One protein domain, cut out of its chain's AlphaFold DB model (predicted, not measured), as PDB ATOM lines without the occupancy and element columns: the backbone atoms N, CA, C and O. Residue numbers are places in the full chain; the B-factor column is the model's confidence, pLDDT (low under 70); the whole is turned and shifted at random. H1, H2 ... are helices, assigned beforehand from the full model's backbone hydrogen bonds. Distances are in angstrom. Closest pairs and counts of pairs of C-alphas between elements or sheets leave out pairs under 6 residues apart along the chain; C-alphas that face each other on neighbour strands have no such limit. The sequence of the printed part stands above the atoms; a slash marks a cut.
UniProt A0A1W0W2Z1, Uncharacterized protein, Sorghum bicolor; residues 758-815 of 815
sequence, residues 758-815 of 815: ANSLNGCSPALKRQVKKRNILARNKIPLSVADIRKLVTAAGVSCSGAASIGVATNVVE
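AT A GLANCE: This is residues 758 to 815 of the 815 residues of an uncharacterized protein of Sorghum bicolor (UniProt A0A1W0W2Z1). Helices H2, H3 and H4 stand side by side in a row, short H1 sits off it near H2, and residues 779 to 784 stick out. The printed part has 58 residues and four named helices, H1 to H4 in order. It is all helix and only just compact, close to loose: radius of gyration of the C-alphas 12.3 A, spans 31, 29 and 17 A.

HOW THE PARTS SIT: Start at H3, residues 787 to 796: it touches H2, residues 766 to 774, closest at C-alphas 768 and 796, 4.8 A, and H4, residues 801 to 810, closest at C-alphas 791 and 804, 6.0 A. Both pairs are hairpins, opposite ways, at shallow tilts of 30 and 27 degrees. H1, residues 758 to 762, is close to H2 but not clearly touching; the closest C-alphas, 761 and 769, are 6.6 A apart. Every O i to N i+4 pair is within hydrogen-bond range in H1, H2 and H3; H4 has 0 of 6, and 3 of 7 O i to N i+3.

IN THESE COORDINATES: Find C-alpha 787 at (40.545, 33.543, 8.167), where H3 begins its 14.1 A; H4 runs 16.3 A to C-alpha 810 at (48.275, 40.106, 7.019).

THE WHOLE: The H2 to H3 link is long; pLDDT is under 70 at residues 782 to 783 and 800 to 815.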
ATOM      1  N   ALA A 758      28.119  40.645  -8.074       92.81
ATOM      2  CA  ALA A 758      27.348  39.526  -8.621       92.81
ATOM      3  C   ALA A 758      27.658  39.266 -10.109       92.81
ATOM      4  O   ALA A 758      27.845  38.111 -10.494       92.81
ATOM      5  N   ASN A 759      27.786  40.320 -10.924       94.25
ATOM      6  CA  ASN A 759      28.182  40.209 -12.328       94.25
ATOM      7  C   ASN A 759      29.610  39.650 -12.467       94.25
ATOM      8  O   ASN A 759      29.812  38.695 -13.214       94.25
ATOM      9  N   SER A 760      30.585  40.173 -11.712       91.75
ATOM     10  CA  SER A 760      31.967  39.663 -11.713       91.75
ATOM     11  C   SER A 760      32.042  38.193 -11.293       91.75
ATOM     12  O   SER A 760      32.754  37.408 -11.916       91.75
ATOM     13  N   LEU A 761      31.257  37.787 -10.287       93.62
ATOM     14  CA  LEU A 761      31.158  36.387  -9.871       93.62
ATOM     15  C   LEU A 761      30.561  35.476 -10.945       93.62
ATOM     16  O   LEU A 761      30.772  34.264 -10.869       93.62
ATOM     17  N   ASN A 762      29.837  36.002 -11.940       92.38
ATOM     18  CA  ASN A 762      29.245  35.159 -12.972       92.38
ATOM     19  C   ASN A 762      30.291  34.563 -13.934       92.38
ATOM     20  O   ASN A 762      30.062  33.475 -14.457       92.38
ATOM     21  N   GLY A 763      31.466  35.184 -14.078       90.44
ATOM     22  CA  GLY A 763      32.614  34.596 -14.785       90.44
ATOM     23  C   GLY A 763      33.469  33.637 -13.939       90.44
ATOM     24  O   GLY A 763      34.374  32.997 -14.462       90.44
ATOM     25  N   CYS A 764      33.226  33.528 -12.627       94.94
ATOM     26  CA  CYS A 764      34.077  32.744 -11.725       94.94
ATOM     27  C   CYS A 764      33.742  31.242 -11.687       94.94
ATOM     28  O   CYS A 764      32.639  30.813 -12.035       94.94
ATOM     29  N   SER A 765      34.683  30.447 -11.158       96.19
ATOM     30  CA  SER A 765      34.536  28.995 -10.997       96.19
ATOM     31  C   SER A 765      33.246  28.607 -10.243       96.19
ATOM     32  O   SER A 765      32.831  29.298  -9.300       96.19
ATOM     33  N   PRO A 766      32.612  27.464 -10.578       94.62
ATOM     34  CA  PRO A 766      31.421  26.998  -9.869       94.62
ATOM     35  C   PRO A 766      31.706  26.696  -8.389       94.62
ATOM     36  O   PRO A 766      30.816  26.848  -7.550       94.62
ATOM     37  N   ALA A 767      32.944  26.333  -8.036       94.00
ATOM     38  CA  ALA A 767      33.374  26.170  -6.650       94.00
ATOM     39  C   ALA A 767      33.336  27.502  -5.879       94.00
ATOM     40  O   ALA A 767      32.764  27.558  -4.786       94.00
ATOM     41  N   LEU A 768      33.868  28.588  -6.455       95.19
ATOM     42  CA  LEU A 768      33.843  29.912  -5.831       95.19
ATOM     43  C   LEU A 768      32.409  30.450  -5.728       95.19
ATOM     44  O   LEU A 768      32.000  30.870  -4.644       95.19
ATOM     45  N   LYS A 769      31.605  30.329  -6.799       96.00
ATOM     46  CA  LYS A 769      30.164  30.656  -6.795       96.00
ATOM     47  C   LYS A 769      29.426  29.944  -5.649       96.00
ATOM     48  O   LYS A 769      28.731  30.590  -4.858       96.00
ATOM     49  N   ARG A 770      29.619  28.623  -5.505       95.19
ATOM     50  CA  ARG A 770      29.034  27.810  -4.417       95.19
ATOM     51  C   ARG A 770      29.486  28.294  -3.036       95.19
ATOM     52  O   ARG A 770      28.644  28.438  -2.152       95.19
ATOM     53  N   GLN A 771      30.774  28.579  -2.838       94.94
ATOM     54  CA  GLN A 771      31.308  28.997  -1.536       94.94
ATOM     55  C   GLN A 771      30.840  30.405  -1.124       94.94
ATOM     56  O   GLN A 771      30.490  30.612   0.040       94.94
ATOM     57  N   VAL A 772      30.753  31.352  -2.066       95.12
ATOM     58  CA  VAL A 772      30.205  32.699  -1.824       95.12
ATOM     59  C   VAL A 772      28.717  32.632  -1.460       95.12
ATOM     60  O   VAL A 772      28.311  33.237  -0.463       95.12
ATOM     61  N   LYS A 773      27.914  31.845  -2.198       94.25
ATOM     62  CA  LYS A 773      26.488  31.619  -1.889       94.25
ATOM     63  C   LYS A 773      26.320  30.950  -0.518       94.25
ATOM     64  O   LYS A 773      25.571  31.455   0.314       94.25
ATOM     65  N   LYS A 774      27.091  29.894  -0.226       94.44
ATOM     66  CA  LYS A 774      27.075  29.157   1.056       94.44
ATOM     67  C   LYS A 774      27.451  30.012   2.273       94.44
ATOM     68  O   LYS A 774      27.020  29.712   3.382       94.44
ATOM     69  N   ARG A 775      28.247  31.072   2.092       90.94
ATOM     70  CA  ARG A 775      28.594  32.033   3.159       90.94
ATOM     71  C   ARG A 775      27.746  33.303   3.172       90.94
ATOM     72  O   ARG A 775      27.944  34.141   4.051       90.94
ATOM     73  N   ASN A 776      26.787  33.410   2.252       91.50
ATOM     74  CA  ASN A 776      25.863  34.530   2.089       91.50
ATOM     75  C   ASN A 776      26.560  35.908   2.101       91.50
ATOM     76  O   ASN A 776      26.084  36.869   2.707       91.50
ATOM     77  N   ILE A 777      27.733  35.987   1.461       90.19
ATOM     78  CA  ILE A 777      28.611  37.168   1.527       90.19
ATOM     79  C   ILE A 777      27.931  38.379   0.868       90.19
ATOM     80  O   ILE A 777      28.000  39.482   1.393       90.19
ATOM     81  N   LEU A 778      27.188  38.157  -0.223       89.00
ATOM     82  CA  LEU A 778      26.463  39.204  -0.955       89.00
ATOM     83  C   LEU A 778      25.346  39.884  -0.138       89.00
ATOM     84  O   LEU A 778      25.027  41.039  -0.414       89.00
ATOM     85  N   ALA A 779      24.751  39.207   0.855       86.00
ATOM     86  CA  ALA A 779      23.702  39.794   1.697       86.00
ATOM     87  C   ALA A 779      24.226  40.383   3.021       86.00
ATOM     88  O   ALA A 779      23.562  41.235   3.615       86.00
ATOM     89  N   ARG A 780      25.400  39.946   3.495       83.00
ATOM     90  CA  ARG A 780      25.980  40.344   4.787       83.00
ATOM     91  C   ARG A 780      26.683  41.699   4.690       83.00
ATOM     92  O   ARG A 780      27.810  41.789   4.227       83.00
ATOM     93  N   ASN A 781      26.027  42.750   5.182       72.94
ATOM     94  CA  ASN A 781      26.523  44.125   5.056       72.94
ATOM     95  C   ASN A 781      27.757  44.473   5.909       72.94
ATOM     96  O   ASN A 781      28.537  45.318   5.483       72.94
ATOM     97  N   LYS A 782      27.915  43.892   7.108       60.06
ATOM     98  CA  LYS A 782      29.003  44.218   8.057       60.06
ATOM     99  C   LYS A 782      29.358  43.023   8.959       60.06
ATOM    100  O   LYS A 782      28.968  42.996  10.120       60.06
ATOM    101  N   ILE A 783      30.059  42.016   8.433       62.84
ATOM    102  CA  ILE A 783      30.657  40.937   9.246       62.84
ATOM    103  C   ILE A 783      32.062  40.638   8.696       62.84
ATOM    104  O   ILE A 783      32.163  40.365   7.498       62.84
ATOM    105  N   PRO A 784      33.132  40.656   9.517       73.44
ATOM    106  CA  PRO A 784      34.464  40.268   9.062       73.44
ATOM    107  C   PRO A 784      34.479  38.794   8.632       73.44
ATOM    108  O   PRO A 784      33.978  37.915   9.337       73.44
ATOM    109  N   LEU A 785      35.058  38.507   7.465       85.69
ATOM    110  CA  LEU A 785      35.255  37.130   7.014       85.69
ATOM    111  C   LEU A 785      36.323  36.466   7.885       85.69
ATOM    112  O   LEU A 785      37.442  36.963   7.988       85.69
ATOM    113  N   SER A 786      35.998  35.323   8.492       86.50
ATOM    114  CA  SER A 786      36.986  34.577   9.274       86.50
ATOM    115  C   SER A 786      38.143  34.107   8.380       86.50
ATOM    116  O   SER A 786      37.934  33.770   7.212       86.50
ATOM    117  N   VAL A 787      39.361  34.011   8.923       85.25
ATOM    118  CA  VAL A 787      40.545  33.543   8.167       85.25
ATOM    119  C   VAL A 787      40.310  32.153   7.548       85.25
ATOM    120  O   VAL A 787      40.754  31.873   6.435       85.25
ATOM    121  N   ALA A 788      39.533  31.297   8.221       86.50
ATOM    122  CA  ALA A 788      39.122  29.990   7.708       86.50
ATOM    123  C   ALA A 788      38.185  30.067   6.485       86.50
ATOM    124  O   ALA A 788      38.141  29.128   5.691       86.50
ATOM    125  N   ASP A 789      37.444  31.162   6.321       88.81
ATOM    126  CA  ASP A 789      36.538  31.386   5.194       88.81
ATOM    127  C   ASP A 789      37.246  32.066   4.026       88.81
ATOM    128  O   ASP A 789      37.027  31.658   2.887       88.81
ATOM    129  N   ILE A 790      38.163  33.000   4.308       90.38
ATOM    130  CA  ILE A 790      39.085  33.562   3.311       90.38
ATOM    131  C   ILE A 790      39.894  32.425   2.672       90.38
ATOM    132  O   ILE A 790      39.878  32.278   1.452       90.38
ATOM    133  N   ARG A 791      40.498  31.533   3.475       89.12
ATOM    134  CA  ARG A 791      41.212  30.348   2.959       89.12
ATOM    135  C   ARG A 791      40.323  29.463   2.077       89.12
ATOM    136  O   ARG A 791      40.751  29.071   1.000       89.12
ATOM    137  N   LYS A 792      39.069  29.203   2.472       92.69
ATOM    138  CA  LYS A 792      38.127  28.404   1.661       92.69
ATOM    139  C   LYS A 792      37.723  29.086   0.351       92.69
ATOM    140  O   LYS A 792      37.486  28.383  -0.624       92.69
ATOM    141  N   LEU A 793      37.645  30.419   0.310       92.50
ATOM    142  CA  LEU A 793      37.429  31.170  -0.933       92.50
ATOM    143  C   LEU A 793      38.657  31.079  -1.850       92.50
ATOM    144  O   LEU A 793      38.500  30.791  -3.029       92.50
ATOM    145  N   VAL A 794      39.867  31.231  -1.304       91.06
ATOM    146  CA  VAL A 794      41.138  31.124  -2.047       91.06
ATOM    147  C   VAL A 794      41.321  29.725  -2.650       91.06
ATOM    148  O   VAL A 794      41.600  29.610  -3.840       91.06
ATOM    149  N   THR A 795      41.051  28.659  -1.886       91.94
ATOM    150  CA  THR A 795      41.042  27.283  -2.414       91.94
ATOM    151  C   THR A 795      39.958  27.081  -3.482       91.94
ATOM    152  O   THR A 795      40.218  26.461  -4.507       91.94
ATOM    153  N   ALA A 796      38.750  27.628  -3.292       92.19
ATOM    154  CA  ALA A 796      37.667  27.531  -4.279       92.19
ATOM    155  C   ALA A 796      37.919  28.355  -5.561       92.19
ATOM    156  O   ALA A 796      37.341  28.059  -6.609       92.19
ATOM    157  N   ALA A 797      38.789  29.366  -5.490       90.31
ATOM    158  CA  ALA A 797      39.281  30.139  -6.627       90.31
ATOM    159  C   ALA A 797      40.429  29.446  -7.391       90.31
ATOM    160  O   ALA A 797      40.868  29.971  -8.408       90.31
ATOM    161  N   GLY A 798      40.919  28.287  -6.928       88.62
ATOM    162  CA  GLY A 798      42.000  27.540  -7.585       88.62
ATOM    163  C   GLY A 798      43.408  28.107  -7.363       88.62
ATOM    164  O   GLY A 798      44.358  27.627  -7.976       88.62
ATOM    165  N   VAL A 799      43.571  29.102  -6.483       86.00
ATOM    166  CA  VAL A 799      44.885  29.677  -6.162       86.00
ATOM    167  C   VAL A 799      45.718  28.637  -5.408       86.00
ATOM    168  O   VAL A 799      45.291  28.116  -4.375       86.00
ATOM    169  N   SER A 800      46.902  28.324  -5.934       63.47
ATOM    170  CA  SER A 800      47.748  27.237  -5.437       63.47
ATOM    171  C   SER A 800      48.300  27.500  -4.027       63.47
ATOM    172  O   SER A 800      48.420  28.637  -3.557       63.47
ATOM    173  N   CYS A 801      48.601  26.412  -3.310       53.25
ATOM    174  CA  CYS A 801      48.681  26.399  -1.846       53.25
ATOM    175  C   CYS A 801      49.727  27.341  -1.221       53.25
ATOM    176  O   CYS A 801      49.549  27.734  -0.067       53.25
ATOM    177  N   SER A 802      50.760  27.753  -1.962       58.25
ATOM    178  CA  SER A 802      51.777  28.714  -1.507       58.25
ATOM    179  C   SER A 802      51.161  30.039  -1.033       58.25
ATOM    180  O   SER A 802      51.567  30.575  -0.003       58.25
ATOM    181  N   GLY A 803      50.124  30.536  -1.722       54.69
ATOM    182  CA  GLY A 803      49.425  31.773  -1.344       54.69
ATOM    183  C   GLY A 803      48.425  31.615  -0.190       54.69
ATOM    184  O   GLY A 803      48.072  32.590   0.466       54.69
ATOM    185  N   ALA A 804      47.967  30.395   0.107       53.94
ATOM    186  CA  ALA A 804      46.966  30.158   1.154       53.94
ATOM    187  C   ALA A 804      47.552  30.205   2.582       53.94
ATOM    188  O   ALA A 804      46.816  30.414   3.554       53.94
ATOM    189  N   ALA A 805      48.870  30.015   2.717       54.78
ATOM    190  CA  ALA A 805      49.578  30.057   3.995       54.78
ATOM    191  C   ALA A 805      49.818  31.499   4.485       54.78
ATOM    192  O   ALA A 805      49.456  31.829   5.620       54.78
ATOM    193  N   SER A 806      50.359  32.364   3.616       53.34
ATOM    194  CA  SER A 806      50.787  33.741   3.928       53.34
ATOM    195  C   SER A 806      49.650  34.666   4.379       53.34
ATOM    196  O   SER A 806      49.867  35.553   5.202       53.34
ATOM    197  N   ILE A 807      48.412  34.406   3.948       54.66
ATOM    198  CA  ILE A 807      47.205  35.155   4.352       54.66
ATOM    199  C   ILE A 807      46.996  35.179   5.881       54.66
ATOM    200  O   ILE A 807      46.345  36.083   6.395       54.66
ATOM    201  N   GLY A 808      47.575  34.232   6.632       44.09
ATOM    202  CA  GLY A 808      47.538  34.252   8.101       44.09
ATOM    203  C   GLY A 808      48.365  35.365   8.766       44.09
ATOM    204  O   GLY A 808      48.207  35.577   9.963       44.09
ATOM    205  N   VAL A 809      49.239  36.053   8.021       43.75
ATOM    206  CA  VAL A 809      50.133  37.103   8.545       43.75
ATOM    207  C   VAL A 809      49.498  38.496   8.439       43.75
ATOM    208  O   VAL A 809      49.652  39.314   9.341       43.75
ATOM    209  N   ALA A 810      48.739  38.759   7.370       35.97
ATOM    210  CA  ALA A 810      48.275  40.106   7.019       35.97
ATOM    211  C   ALA A 810      47.084  40.634   7.849       35.97
ATOM    212  O   ALA A 810      46.845  41.837   7.870       35.97
ATOM    213  N   THR A 811      46.321  39.775   8.535       39.62
ATOM    214  CA  THR A 811      45.068  40.175   9.217       39.62
ATOM    215  C   THR A 811      45.243  40.566  10.692       39.62
ATOM    216  O   THR A 811      44.282  40.486  11.451       39.62
ATOM    217  N   ASN A 812      46.455  40.943  11.113       31.58
ATOM    218  CA  ASN A 812      46.757  41.436  12.469       31.58
ATOM    219  C   ASN A 812      47.129  42.932  12.493       31.58
ATOM    220  O   ASN A 812      47.786  43.393  13.425       31.58
ATOM    221  N   VAL A 813      46.697  43.698  11.487       31.61
ATOM    222  CA  VAL A 813      46.604  45.160  11.597       31.61
ATOM    223  C   VAL A 813      45.267  45.476  12.263       31.61
ATOM    224  O   VAL A 813      44.212  45.148  11.723       31.61
ATOM    225  N   VAL A 814      45.328  46.048  13.463       29.36
ATOM    226  CA  VAL A 814      44.171  46.558  14.209       29.36
ATOM    227  C   VAL A 814      44.051  48.053  13.906       29.36
ATOM    228  O   VAL A 814      45.073  48.740  13.928       29.36
ATOM    229  N   GLU A 815      42.835  48.517  13.601       31.64
ATOM    230  CA  GLU A 815      42.481  49.949  13.494       31.64
ATOM    231  C   GLU A 815      42.522  50.648  14.867       31.64
ATOM    232  O   GLU A 815      42.014  50.049  15.846       31.64
TER     233      GLU A 815